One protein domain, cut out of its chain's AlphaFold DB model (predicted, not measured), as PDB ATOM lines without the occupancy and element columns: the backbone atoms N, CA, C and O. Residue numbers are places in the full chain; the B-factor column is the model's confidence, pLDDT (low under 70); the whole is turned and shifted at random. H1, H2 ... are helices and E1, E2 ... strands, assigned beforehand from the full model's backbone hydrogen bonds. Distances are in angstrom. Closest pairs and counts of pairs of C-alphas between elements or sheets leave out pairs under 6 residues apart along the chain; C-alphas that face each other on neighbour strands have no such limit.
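This is residues 85 to 158 of the 472 residues of an uncharacterized protein of viral metagenome (UniProt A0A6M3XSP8). Six short helices and a small two-stranded hairpin are gathered into a compact cluster, in which the first and last helices, H1 and H6, run side by side in opposite ways. Away from that pair, H2 and H3 pack together near the other end of the longest axis, while the hairpin of E1 and E2 lies at one edge, with H4 leading into it and H5 following directly from it. The printed part has 74 residues, in the order H1, H2, H3, H4, E1, E2, H5, H6; the sheet has the order E1 - E2 and is antiparallel, and the class is mostly helix. The whole is compact, with a radius of gyration of the C-alphas of 11.6 A, and rounded, with spans of 33 by 26 by 20 A.

H1, residues 85 to 95, touches H6, residues 146 to 156, with the C-alphas of Ala 85 and Met 155 closest at 5.0 A. These two helices run opposite ways at a shallow tilt of 33 degrees, only just short of steep. H2, residues 98 to 102, touches H3, residues 108 to 114, where the closest C-alphas, of Tyr 102 and Trp 111, are 5.5 A apart. H4, residues 117 to 122, is close to H1 but not clearly touching, with the C-alphas of Tyr 86 and His 117 closest at 6.9 A. E1, residues 124 to 127, and E2, residues 130 to 133, form an antiparallel hairpin with 141 degrees between their directions. In it N 125 and O 132, at 3.0 A, and N 127 and O 130, at 2.9 A, are within hydrogen-bond range. The closest C-alphas of H3 and E1, those of Ser 113 and Met 125, are 6.5 A apart. H5, residues 134 to 140, is close to H6 but not clearly touching, with the C-alphas of Ile 139 and Ser 146 closest at 7.1 A; they run opposite ways at a shallow tilt of 17 degrees. Among the pairs that stay apart are H1 and H5, H2 and H6, and E2 and H6. In H1 to H6 every O i to N i+4 pair is within hydrogen-bond range.

H1 begins at C-alpha 85, (2.399, 9.302, -86.535), and is 15.3 A long. H2 measures 6.2 A, H3 9.8 A and H4 8.6 A. E1 begins at C-alpha 124, (-7.622, 1.327, -95.824), and is 9.5 A long; E2 measures 10.0 A. H5 is 10.1 A long, and H6, 14.6 A long, ends at C-alpha 156, (4.021, 9.639, -91.491).

The two C-alphas farthest apart, of Ser 105 and Lys 157, are 34.9 A apart, while the first and last printed C-alphas are 8.1 A apart. The printed part has no cut, and each link between its named elements is tight. The mean pLDDT of the printed part is 83.0; residues 97 to 108 and 157 to 158 are under 70.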
ATOM      1  N   ALA A  85       3.492   8.789 -85.712       87.12
ATOM      2  CA  ALA A  85       2.399   9.302 -86.535       87.12
ATOM      3  C   ALA A  85       1.087   8.588 -86.201       87.12
ATOM      4  O   ALA A  85       0.024   9.203 -86.175       87.12
ATOM      5  N   TYR A  86       1.169   7.289 -85.913       90.12
ATOM      6  CA  TYR A  86       0.024   6.522 -85.446       90.12
ATOM      7  C   TYR A  86      -0.405   6.901 -84.024       90.12
ATOM      8  O   TYR A  86      -1.603   6.991 -83.768       90.12
ATOM      9  N   LYS A  87       0.541   7.169 -83.117       88.25
ATOM     10  CA  LYS A  87       0.228   7.691 -81.776       88.25
ATOM     11  C   LYS A  87      -0.510   9.020 -81.853       88.25
ATOM     12  O   LYS A  87      -1.605   9.109 -81.314       88.25
ATOM     13  N   LEU A  88       0.018   9.978 -82.622       89.69
ATOM     14  CA  LEU A  88      -0.678  11.237 -82.893       89.69
ATOM     15  C   LEU A  88      -2.088  10.972 -83.431       89.69
ATOM     16  O   LEU A  88      -3.056  11.509 -82.913       89.69
ATOM     17  N   TYR A  89      -2.213  10.102 -84.435       93.31
ATOM     18  CA  TYR A  89      -3.503   9.730 -85.009       93.31
ATOM     19  C   TYR A  89      -4.499   9.200 -83.966       93.31
ATOM     20  O   TYR A  89      -5.661   9.615 -83.965       93.31
ATOM     21  N   LEU A  90      -4.070   8.291 -83.087       91.88
ATOM     22  CA  LEU A  90      -4.921   7.773 -82.020       91.88
ATOM     23  C   LEU A  90      -5.283   8.866 -81.014       91.88
ATOM     24  O   LEU A  90      -6.455   8.991 -80.670       91.88
ATOM     25  N   ASP A  91      -4.321   9.684 -80.595       88.88
ATOM     26  CA  ASP A  91      -4.535  10.785 -79.652       88.88
ATOM     27  C   ASP A  91      -5.530  11.818 -80.212       88.88
ATOM     28  O   ASP A  91      -6.434  12.276 -79.505       88.88
ATOM     29  N   THR A  92      -5.455  12.132 -81.510       90.62
ATOM     30  CA  THR A  92      -6.433  12.987 -82.200       90.62
ATOM     31  C   THR A  92      -7.826  12.352 -82.214       90.62
ATOM     32  O   THR A  92      -8.823  13.035 -81.977       90.62
ATOM     33  N   LEU A  93      -7.937  11.040 -82.449       89.31
ATOM     34  CA  LEU A  93      -9.228  10.349 -82.375       89.31
ATOM     35  C   LEU A  93      -9.811  10.349 -80.954       89.31
ATOM     36  O   LEU A  93     -11.015  10.570 -80.791       89.31
ATOM     37  N   TYR A  94      -8.978  10.116 -79.937       85.75
ATOM     38  CA  TYR A  94      -9.389  10.108 -78.532       85.75
ATOM     39  C   TYR A  94      -9.823  11.493 -78.052       85.75
ATOM     40  O   TYR A  94     -10.902  11.633 -77.481       85.75
ATOM     41  N   SER A  95      -9.029  12.529 -78.326       83.81
ATOM     42  CA  SER A  95      -9.336  13.912 -77.925       83.81
ATOM     43  C   SER A  95     -10.653  14.426 -78.514       83.81
ATOM     44  O   SER A  95     -11.339  15.235 -77.891       83.81
ATOM     45  N   ARG A  96     -11.066  13.902 -79.672       82.69
ATOM     46  CA  ARG A  96     -12.352  14.218 -80.317       82.69
ATOM     47  C   ARG A  96     -13.524  13.364 -79.836       82.69
ATOM     48  O   ARG A  96     -14.616  13.450 -80.395       82.69
ATOM     49  N   GLY A  97     -13.321  12.525 -78.822       68.31
ATOM     50  CA  GLY A  97     -14.366  11.678 -78.254       68.31
ATOM     51  C   GLY A  97     -14.861  10.590 -79.209       68.31
ATOM     52  O   GLY A  97     -15.989  10.107 -79.061       68.31
ATOM     53  N   CYS A  98     -14.065  10.203 -80.218       66.12
ATOM     54  CA  CYS A  98     -14.456   9.139 -81.147       66.12
ATOM     55  C   CYS A  98     -14.596   7.789 -80.429       66.12
ATOM     56  O   CYS A  98     -15.437   6.971 -80.804       66.12
ATOM     57  N   ASP A  99     -13.840   7.578 -79.355       62.59
ATOM     58  CA  ASP A  99     -13.991   6.446 -78.444       62.59
ATOM     59  C   ASP A  99     -15.411   6.373 -77.856       62.59
ATOM     60  O   ASP A  99     -16.002   5.298 -77.817       62.59
ATOM     61  N   ARG A 100     -16.042   7.497 -77.496       56.62
ATOM     62  CA  ARG A 100     -17.420   7.533 -76.967       56.62
ATOM     63  C   ARG A 100     -18.478   7.218 -78.026       56.62
ATOM     64  O   ARG A 100     -19.523   6.653 -77.696       56.62
ATOM     65  N   TYR A 101     -18.211   7.539 -79.293       56.62
ATOM     66  CA  TYR A 101     -19.088   7.192 -80.417       56.62
ATOM     67  C   TYR A 101     -18.974   5.717 -80.830       56.62
ATOM     68  O   TYR A 101     -19.969   5.142 -81.279       56.62
ATOM     69  N   TYR A 102     -17.803   5.092 -80.653       54.25
ATOM     70  CA  TYR A 102     -17.530   3.733 -81.138       54.25
ATOM     71  C   TYR A 102     -17.321   2.652 -80.049       54.25
ATOM     72  O   TYR A 102     -17.255   1.475 -80.391       54.25
ATOM     73  N   SER A 103     -17.279   2.986 -78.754       48.62
ATOM     74  CA  SER A 103     -17.082   2.015 -77.648       48.62
ATOM     75  C   SER A 103     -18.363   1.359 -77.108       48.62
ATOM     76  O   SER A 103     -18.291   0.447 -76.285       48.62
ATOM     77  N   LYS A 104     -19.559   1.748 -77.578       51.81
ATOM     78  CA  LYS A 104     -20.797   1.001 -77.270       51.81
ATOM     79  C   LYS A 104     -20.753  -0.361 -77.975       51.81
ATOM     80  O   LYS A 104     -20.385  -0.414 -79.142       51.81
ATOM     81  N   SER A 105     -21.180  -1.445 -77.318       51.38
ATOM     82  CA  SER A 105     -20.978  -2.864 -77.710       51.38
ATOM     83  C   SER A 105     -21.248  -3.268 -79.179       51.38
ATOM     84  O   SER A 105     -20.730  -4.285 -79.631       51.38
ATOM     85  N   ARG A 106     -22.009  -2.486 -79.962       46.12
ATOM     86  CA  ARG A 106     -22.221  -2.687 -81.416       46.12
ATOM     87  C   ARG A 106     -21.164  -2.048 -82.333       46.12
ATOM     88  O   ARG A 106     -21.166  -2.334 -83.528       46.12
ATOM     89  N   TYR A 107     -20.282  -1.201 -81.812       59.44
ATOM     90  CA  TYR A 107     -19.280  -0.455 -82.580       59.44
ATOM     91  C   TYR A 107     -17.831  -0.854 -82.272       59.44
ATOM     92  O   TYR A 107     -16.933  -0.378 -82.960       59.44
ATOM     93  N   ASP A 108     -17.606  -1.793 -81.348       66.75
ATOM     94  CA  ASP A 108     -16.270  -2.293 -80.983       66.75
ATOM     95  C   ASP A 108     -15.493  -2.812 -82.212       66.75
ATOM     96  O   ASP A 108     -14.332  -2.481 -82.421       66.75
ATOM     97  N   LEU A 109     -16.162  -3.513 -83.136       73.81
ATOM     98  CA  LEU A 109     -15.546  -3.946 -84.400       73.81
ATOM     99  C   LEU A 109     -15.121  -2.779 -85.303       73.81
ATOM    100  O   LEU A 109     -14.109  -2.871 -85.998       73.81
ATOM    101  N   LEU A 110     -15.893  -1.689 -85.315       80.62
ATOM    102  CA  LEU A 110     -15.552  -0.503 -86.094       80.62
ATOM    103  C   LEU A 110     -14.410   0.259 -85.428       80.62
ATOM    104  O   LEU A 110     -13.483   0.647 -86.129       80.62
ATOM    105  N   TRP A 111     -14.441   0.403 -84.100       83.50
ATOM    106  CA  TRP A 111     -13.338   0.984 -83.346       83.50
ATOM    107  C   TRP A 111     -12.050   0.205 -83.583       83.50
ATOM    108  O   TRP A 111     -11.104   0.797 -84.071       83.50
ATOM    109  N   ARG A 112     -12.036  -1.121 -83.387       83.31
ATOM    110  CA  ARG A 112     -10.873  -1.987 -83.668       83.31
ATOM    111  C   ARG A 112     -10.361  -1.862 -85.101       83.31
ATOM    112  O   ARG A 112      -9.167  -1.984 -85.351       83.31
ATOM    113  N   SER A 113     -11.260  -1.654 -86.062       87.19
ATOM    114  CA  SER A 113     -10.888  -1.446 -87.462       87.19
ATOM    115  C   SER A 113     -10.247  -0.071 -87.677       87.19
ATOM    116  O   SER A 113      -9.235   0.031 -88.366       87.19
ATOM    117  N   VAL A 114     -10.795   0.981 -87.072       89.12
ATOM    118  CA  VAL A 114     -10.270   2.350 -87.166       89.12
ATOM    119  C   VAL A 114      -8.948   2.475 -86.406       89.12
ATOM    120  O   VAL A 114      -7.969   2.954 -86.959       89.12
ATOM    121  N   SER A 115      -8.879   1.953 -85.186       88.62
ATOM    122  CA  SER A 115      -7.689   1.964 -84.343       88.62
ATOM    123  C   SER A 115      -6.671   0.889 -84.716       88.62
ATOM    124  O   SER A 115      -5.686   0.739 -84.017       88.62
ATOM    125  N   SER A 116      -6.830   0.140 -85.808       90.50
ATOM    126  CA  SER A 116      -5.819  -0.836 -86.235       90.50
ATOM    127  C   SER A 116      -4.607  -0.138 -86.858       90.50
ATOM    128  O   SER A 116      -4.742   0.543 -87.878       90.50
ATOM    129  N   HIS A 117      -3.408  -0.374 -86.306       88.25
ATOM    130  CA  HIS A 117      -2.143   0.121 -86.878       88.25
ATOM    131  C   HIS A 117      -1.984  -0.287 -88.347       88.25
ATOM    132  O   HIS A 117      -1.678   0.548 -89.190       88.25
ATOM    133  N   LYS A 118      -2.341  -1.528 -88.694       88.81
ATOM    134  CA  LYS A 118      -2.313  -2.008 -90.083       88.81
ATOM    135  C   LYS A 118      -3.215  -1.182 -91.004       88.81
ATOM    136  O   LYS A 118      -2.789  -0.783 -92.085       88.81
ATOM    137  N   ASN A 119      -4.452  -0.910 -90.587       92.81
ATOM    138  CA  ASN A 119      -5.393  -0.133 -91.399       92.81
ATOM    139  C   ASN A 119      -4.944   1.328 -91.538       92.81
ATOM    140  O   ASN A 119      -5.115   1.927 -92.605       92.81
ATOM    141  N   PHE A 120      -4.329   1.882 -90.487       91.75
ATOM    142  CA  PHE A 120      -3.657   3.176 -90.529       91.75
ATOM    143  C   PHE A 120      -2.513   3.185 -91.549       91.75
ATOM    144  O   PHE A 120      -2.492   4.050 -92.431       91.75
ATOM    145  N   THR A 121      -1.594   2.218 -91.494       85.06
ATOM    146  CA  THR A 121      -0.465   2.102 -92.430       85.06
ATOM    147  C   THR A 121      -0.954   1.974 -93.871       85.06
ATOM    148  O   THR A 121      -0.571   2.789 -94.711       85.06
ATOM    149  N   ASP A 122      -1.891   1.056 -94.128       88.94
ATOM    150  CA  ASP A 122      -2.461   0.790 -95.456       88.94
ATOM    151  C   ASP A 122      -3.397   1.909 -95.957       88.94
ATOM    152  O   ASP A 122      -3.838   1.885 -97.110       88.94
ATOM    153  N   ASN A 123      -3.755   2.866 -95.090       92.56
ATOM    154  CA  ASN A 123      -4.807   3.864 -95.313       92.56
ATOM    155  C   ASN A 123      -6.099   3.234 -95.868       92.56
ATOM    156  O   ASN A 123      -6.767   3.759 -96.770       92.56
ATOM    157  N   SER A 124      -6.456   2.061 -95.355       95.00
ATOM    158  CA  SER A 124      -7.622   1.327 -95.824       95.00
ATOM    159  C   SER A 124      -8.216   0.472 -94.723       95.00
ATOM    160  O   SER A 124      -7.506  -0.025 -93.861       95.00
ATOM    161  N   MET A 125      -9.531   0.298 -94.762       94.25
ATOM    162  CA  MET A 125     -10.249  -0.577 -93.843       94.25
ATOM    163  C   MET A 125     -11.389  -1.281 -94.573       94.25
ATOM    164  O   MET A 125     -11.831  -0.831 -95.633       94.25
ATOM    165  N   VAL A 126     -11.886  -2.380 -94.010       90.44
ATOM    166  CA  VAL A 126     -13.069  -3.066 -94.535       90.44
ATOM    167  C   VAL A 126     -14.297  -2.581 -93.776       90.44
ATOM    168  O   VAL A 126     -14.406  -2.769 -92.567       90.44
ATOM    169  N   LEU A 127     -15.239  -1.975 -94.495       84.88
ATOM    170  CA  LEU A 127     -16.529  -1.547 -93.971       84.88
ATOM    171  C   LEU A 127     -17.628  -2.263 -94.758       84.88
ATOM    172  O   LEU A 127     -17.685  -2.148 -95.978       84.88
ATOM    173  N   LYS A 128     -18.496  -3.023 -94.077       85.69
ATOM    174  CA  LYS A 128     -19.582  -3.801 -94.716       85.69
ATOM    175  C   LYS A 128     -19.096  -4.655 -95.906       85.69
ATOM    176  O   LYS A 128     -19.706  -4.651 -96.969       85.69
ATOM    177  N   LYS A 129     -17.983  -5.377 -95.721       87.69
ATOM    178  CA  LYS A 129     -17.317  -6.216 -96.743       87.69
ATOM    179  C   LYS A 129     -16.721  -5.452 -97.942       87.69
ATOM    180  O   LYS A 129     -16.243  -6.089 -98.873       87.69
ATOM    181  N   GLN A 130     -16.687  -4.120 -97.921       90.19
ATOM    182  CA  GLN A 130     -16.041  -3.304 -98.953       90.19
ATOM    183  C   GLN A 130     -14.776  -2.634 -98.411       90.19
ATOM    184  O   GLN A 130     -14.777  -2.090 -97.306       90.19
ATOM    185  N   LYS A 131     -13.689  -2.654 -99.192       93.81
ATOM    186  CA  LYS A 131     -12.453  -1.934 -98.861       93.81
ATOM    187  C   LYS A 131     -12.650  -0.442 -99.142       93.81
ATOM    188  O   LYS A 131     -12.922  -0.055-100.275       93.81
ATOM    189  N   VAL A 132     -12.501   0.394 -98.122       94.75
ATOM    190  CA  VAL A 132     -12.647   1.856 -98.205       94.75
ATOM    191  C   VAL A 132     -11.371   2.554 -97.735       94.75
ATOM    192  O   VAL A 132     -10.594   1.981 -96.973       94.75
ATOM    193  N   LYS A 133     -11.143   3.800 -98.177       95.94
ATOM    194  CA  LYS A 133     -10.024   4.628 -97.690       95.94
ATOM    195  C   LYS A 133     -10.311   5.104 -96.264       95.94
ATOM    196  O   LYS A 133     -11.343   5.743 -96.044       95.94
ATOM    197  N   LEU A 134      -9.403   4.821 -95.330       94.19
ATOM    198  CA  LEU A 134      -9.582   5.116 -93.905       94.19
ATOM    199  C   LEU A 134      -9.765   6.621 -93.673       94.19
ATOM    200  O   LEU A 134     -10.838   7.044 -93.245       94.19
ATOM    201  N   PHE A 135      -8.777   7.437 -94.049       93.81
ATOM    202  CA  PHE A 135      -8.808   8.878 -93.776       93.81
ATOM    203  C   PHE A 135      -9.977   9.591 -94.464       93.81
ATOM    204  O   PHE A 135     -10.684  10.365 -93.827       93.81
ATOM    205  N   LYS A 136     -10.292   9.245 -95.722       93.81
ATOM    206  CA  LYS A 136     -11.470   9.794 -96.425       93.81
ATOM    207  C   LYS A 136     -12.777   9.479 -95.688       93.81
ATOM    208  O   LYS A 136     -13.696  10.295 -95.674       93.81
ATOM    209  N   THR A 137     -12.871   8.289 -95.098       91.75
ATOM    210  CA  THR A 137     -14.051   7.885 -94.329       91.75
ATOM    211  C   THR A 137     -14.141   8.663 -93.020       91.75
ATOM    212  O   THR A 137     -15.229   9.125 -92.684       91.75
ATOM    213  N   LEU A 138     -13.021   8.854 -92.319       90.75
ATOM    214  CA  LEU A 138     -12.971   9.610 -91.065       90.75
ATOM    215  C   LEU A 138     -13.313  11.092 -91.267       90.75
ATOM    216  O   LEU A 138     -14.128  11.605 -90.504       90.75
ATOM    217  N   ILE A 139     -12.834  11.730 -92.346       92.12
ATOM    218  CA  ILE A 139     -13.256  13.094 -92.728       92.12
ATOM    219  C   ILE A 139     -14.762  13.146 -92.971       92.12
ATOM    220  O   ILE A 139     -15.469  13.959 -92.383       92.12
ATOM    221  N   LYS A 140     -15.293  12.242 -93.811       90.38
ATOM    222  CA  LYS A 140     -16.730  12.212 -94.139       90.38
ATOM    223  C   LYS A 140     -17.611  12.011 -92.898       90.38
ATOM    224  O   LYS A 140     -18.793  12.342 -92.920       90.38
ATOM    225  N   LYS A 141     -17.057  11.418 -91.840       86.38
ATOM    226  CA  LYS A 141     -17.730  11.178 -90.562       86.38
ATOM    227  C   LYS A 141     -17.467  12.264 -89.516       86.38
ATOM    228  O   LYS A 141     -17.985  12.127 -88.416       86.38
ATOM    229  N   GLY A 142     -16.694  13.302 -89.841       86.31
ATOM    230  CA  GLY A 142     -16.318  14.368 -88.909       86.31
ATOM    231  C   GLY A 142     -15.379  13.913 -87.787       86.31
ATOM    232  O   GLY A 142     -15.206  14.634 -86.814       86.31
ATOM    233  N   ALA A 143     -14.786  12.720 -87.899       86.56
ATOM    234  CA  ALA A 143     -13.875  12.175 -86.891       86.56
ATOM    235  C   ALA A 143     -12.470  12.793 -86.983       86.56
ATOM    236  O   ALA A 143     -11.771  12.883 -85.982       86.56
ATOM    237  N   LEU A 144     -12.076  13.231 -88.182       91.50
ATOM    238  CA  LEU A 144     -10.851  13.980 -88.462       91.50
ATOM    239  C   LEU A 144     -11.168  15.118 -89.437       91.50
ATOM    240  O   LEU A 144     -12.126  15.024 -90.208       91.50
ATOM    241  N   TYR A 145     -10.349  16.157 -89.429       93.62
ATOM    242  CA  TYR A 145     -10.312  17.217 -90.430       93.62
ATOM    243  C   TYR A 145      -9.100  17.047 -91.355       93.62
ATOM    244  O   TYR A 145      -8.260  16.163 -91.161       93.62
ATOM    245  N   SER A 146      -9.047  17.857 -92.411       92.88
ATOM    246  CA  SER A 146      -7.960  17.805 -93.395       92.88
ATOM    247  C   SER A 146      -6.618  18.176 -92.761       92.88
ATOM    248  O   SER A 146      -5.611  17.537 -93.047       92.88
ATOM    249  N   GLU A 147      -6.627  19.134 -91.836       93.69
ATOM    250  CA  GLU A 147      -5.451  19.650 -91.139       93.69
ATOM    251  C   GLU A 147      -4.804  18.572 -90.257       93.69
ATOM    252  O   GLU A 147      -3.584  18.417 -90.273       93.69
ATOM    253  N   ASP A 148      -5.613  17.753 -89.568       92.38
ATOM    254  CA  ASP A 148      -5.099  16.621 -88.783       92.38
ATOM    255  C   ASP A 148      -4.377  15.620 -89.693       92.38
ATOM    256  O   ASP A 148      -3.354  15.042 -89.336       92.38
ATOM    257  N   ILE A 149      -4.914  15.396 -90.895       90.38
ATOM    258  CA  ILE A 149      -4.327  14.468 -91.863       90.38
ATOM    259  C   ILE A 149      -3.028  15.027 -92.427       90.38
ATOM    260  O   ILE A 149      -2.104  14.249 -92.657       90.38
ATOM    261  N   ASP A 150      -2.927  16.335 -92.633       89.12
ATOM    262  CA  ASP A 150      -1.691  16.972 -93.078       89.12
ATOM    263  C   ASP A 150      -0.596  16.883 -92.008       89.12
ATOM    264  O   ASP A 150       0.550  16.543 -92.327       89.12
ATOM    265  N   GLU A 151      -0.944  17.076 -90.734       88.00
ATOM    266  CA  GLU A 151      -0.029  16.891 -89.605       88.00
ATOM    267  C   GLU A 151       0.406  15.422 -89.466       88.00
ATOM    268  O   GLU A 151       1.606  15.117 -89.461       88.00
ATOM    269  N   ILE A 152      -0.558  14.493 -89.468       89.06
ATOM    270  CA  ILE A 152      -0.301  13.050 -89.447       89.06
ATOM    271  C   ILE A 152       0.592  12.670 -90.622       89.06
ATOM    272  O   ILE A 152       1.589  11.992 -90.411       89.06
ATOM    273  N   ASN A 153       0.290  13.094 -91.854       84.62
ATOM    274  CA  ASN A 153       1.089  12.774 -93.039       84.62
ATOM    275  C   ASN A 153       2.493  13.372 -92.961       84.62
ATOM    276  O   ASN A 153       3.443  12.740 -93.423       84.62
ATOM    277  N   THR A 154       2.645  14.552 -92.363       81.94
ATOM    278  CA  THR A 154       3.955  15.162 -92.120       81.94
ATOM    279  C   THR A 154       4.795  14.296 -91.184       81.94
ATOM    280  O   THR A 154       5.967  14.075 -91.475       81.94
ATOM    281  N   MET A 155       4.199  13.705 -90.143       77.62
ATOM    282  CA  MET A 155       4.885  12.717 -89.299       77.62
ATOM    283  C   MET A 155       5.031  11.340 -89.966       77.62
ATOM    284  O   MET A 155       6.023  10.642 -89.764       77.62
ATOM    285  N   LYS A 156       4.055  10.929 -90.784       74.00
ATOM    286  CA  LYS A 156       4.021   9.639 -91.491       74.00
ATOM    287  C   LYS A 156       5.058   9.562 -92.607       74.00
ATOM    288  O   LYS A 156       5.398   8.467 -93.040       74.00
ATOM    289  N   LYS A 157       5.617  10.707 -93.016       65.12
ATOM    290  CA  LYS A 157       6.860  10.794 -93.795       65.12
ATOM    291  C   LYS A 157       8.073  10.216 -93.059       65.12
ATOM    292  O   LYS A 157       9.168  10.397 -93.573       65.12
ATOM    293  N   ASN A 158       7.906   9.523 -91.923       61.09
ATOM    294  CA  ASN A 158       8.916   8.628 -91.377       61.09
ATOM    295  C   ASN A 158       9.431   7.720 -92.502       61.09
ATOM    296  O   ASN A 158       8.721   6.820 -92.965       61.09
TER     297      ASN A 158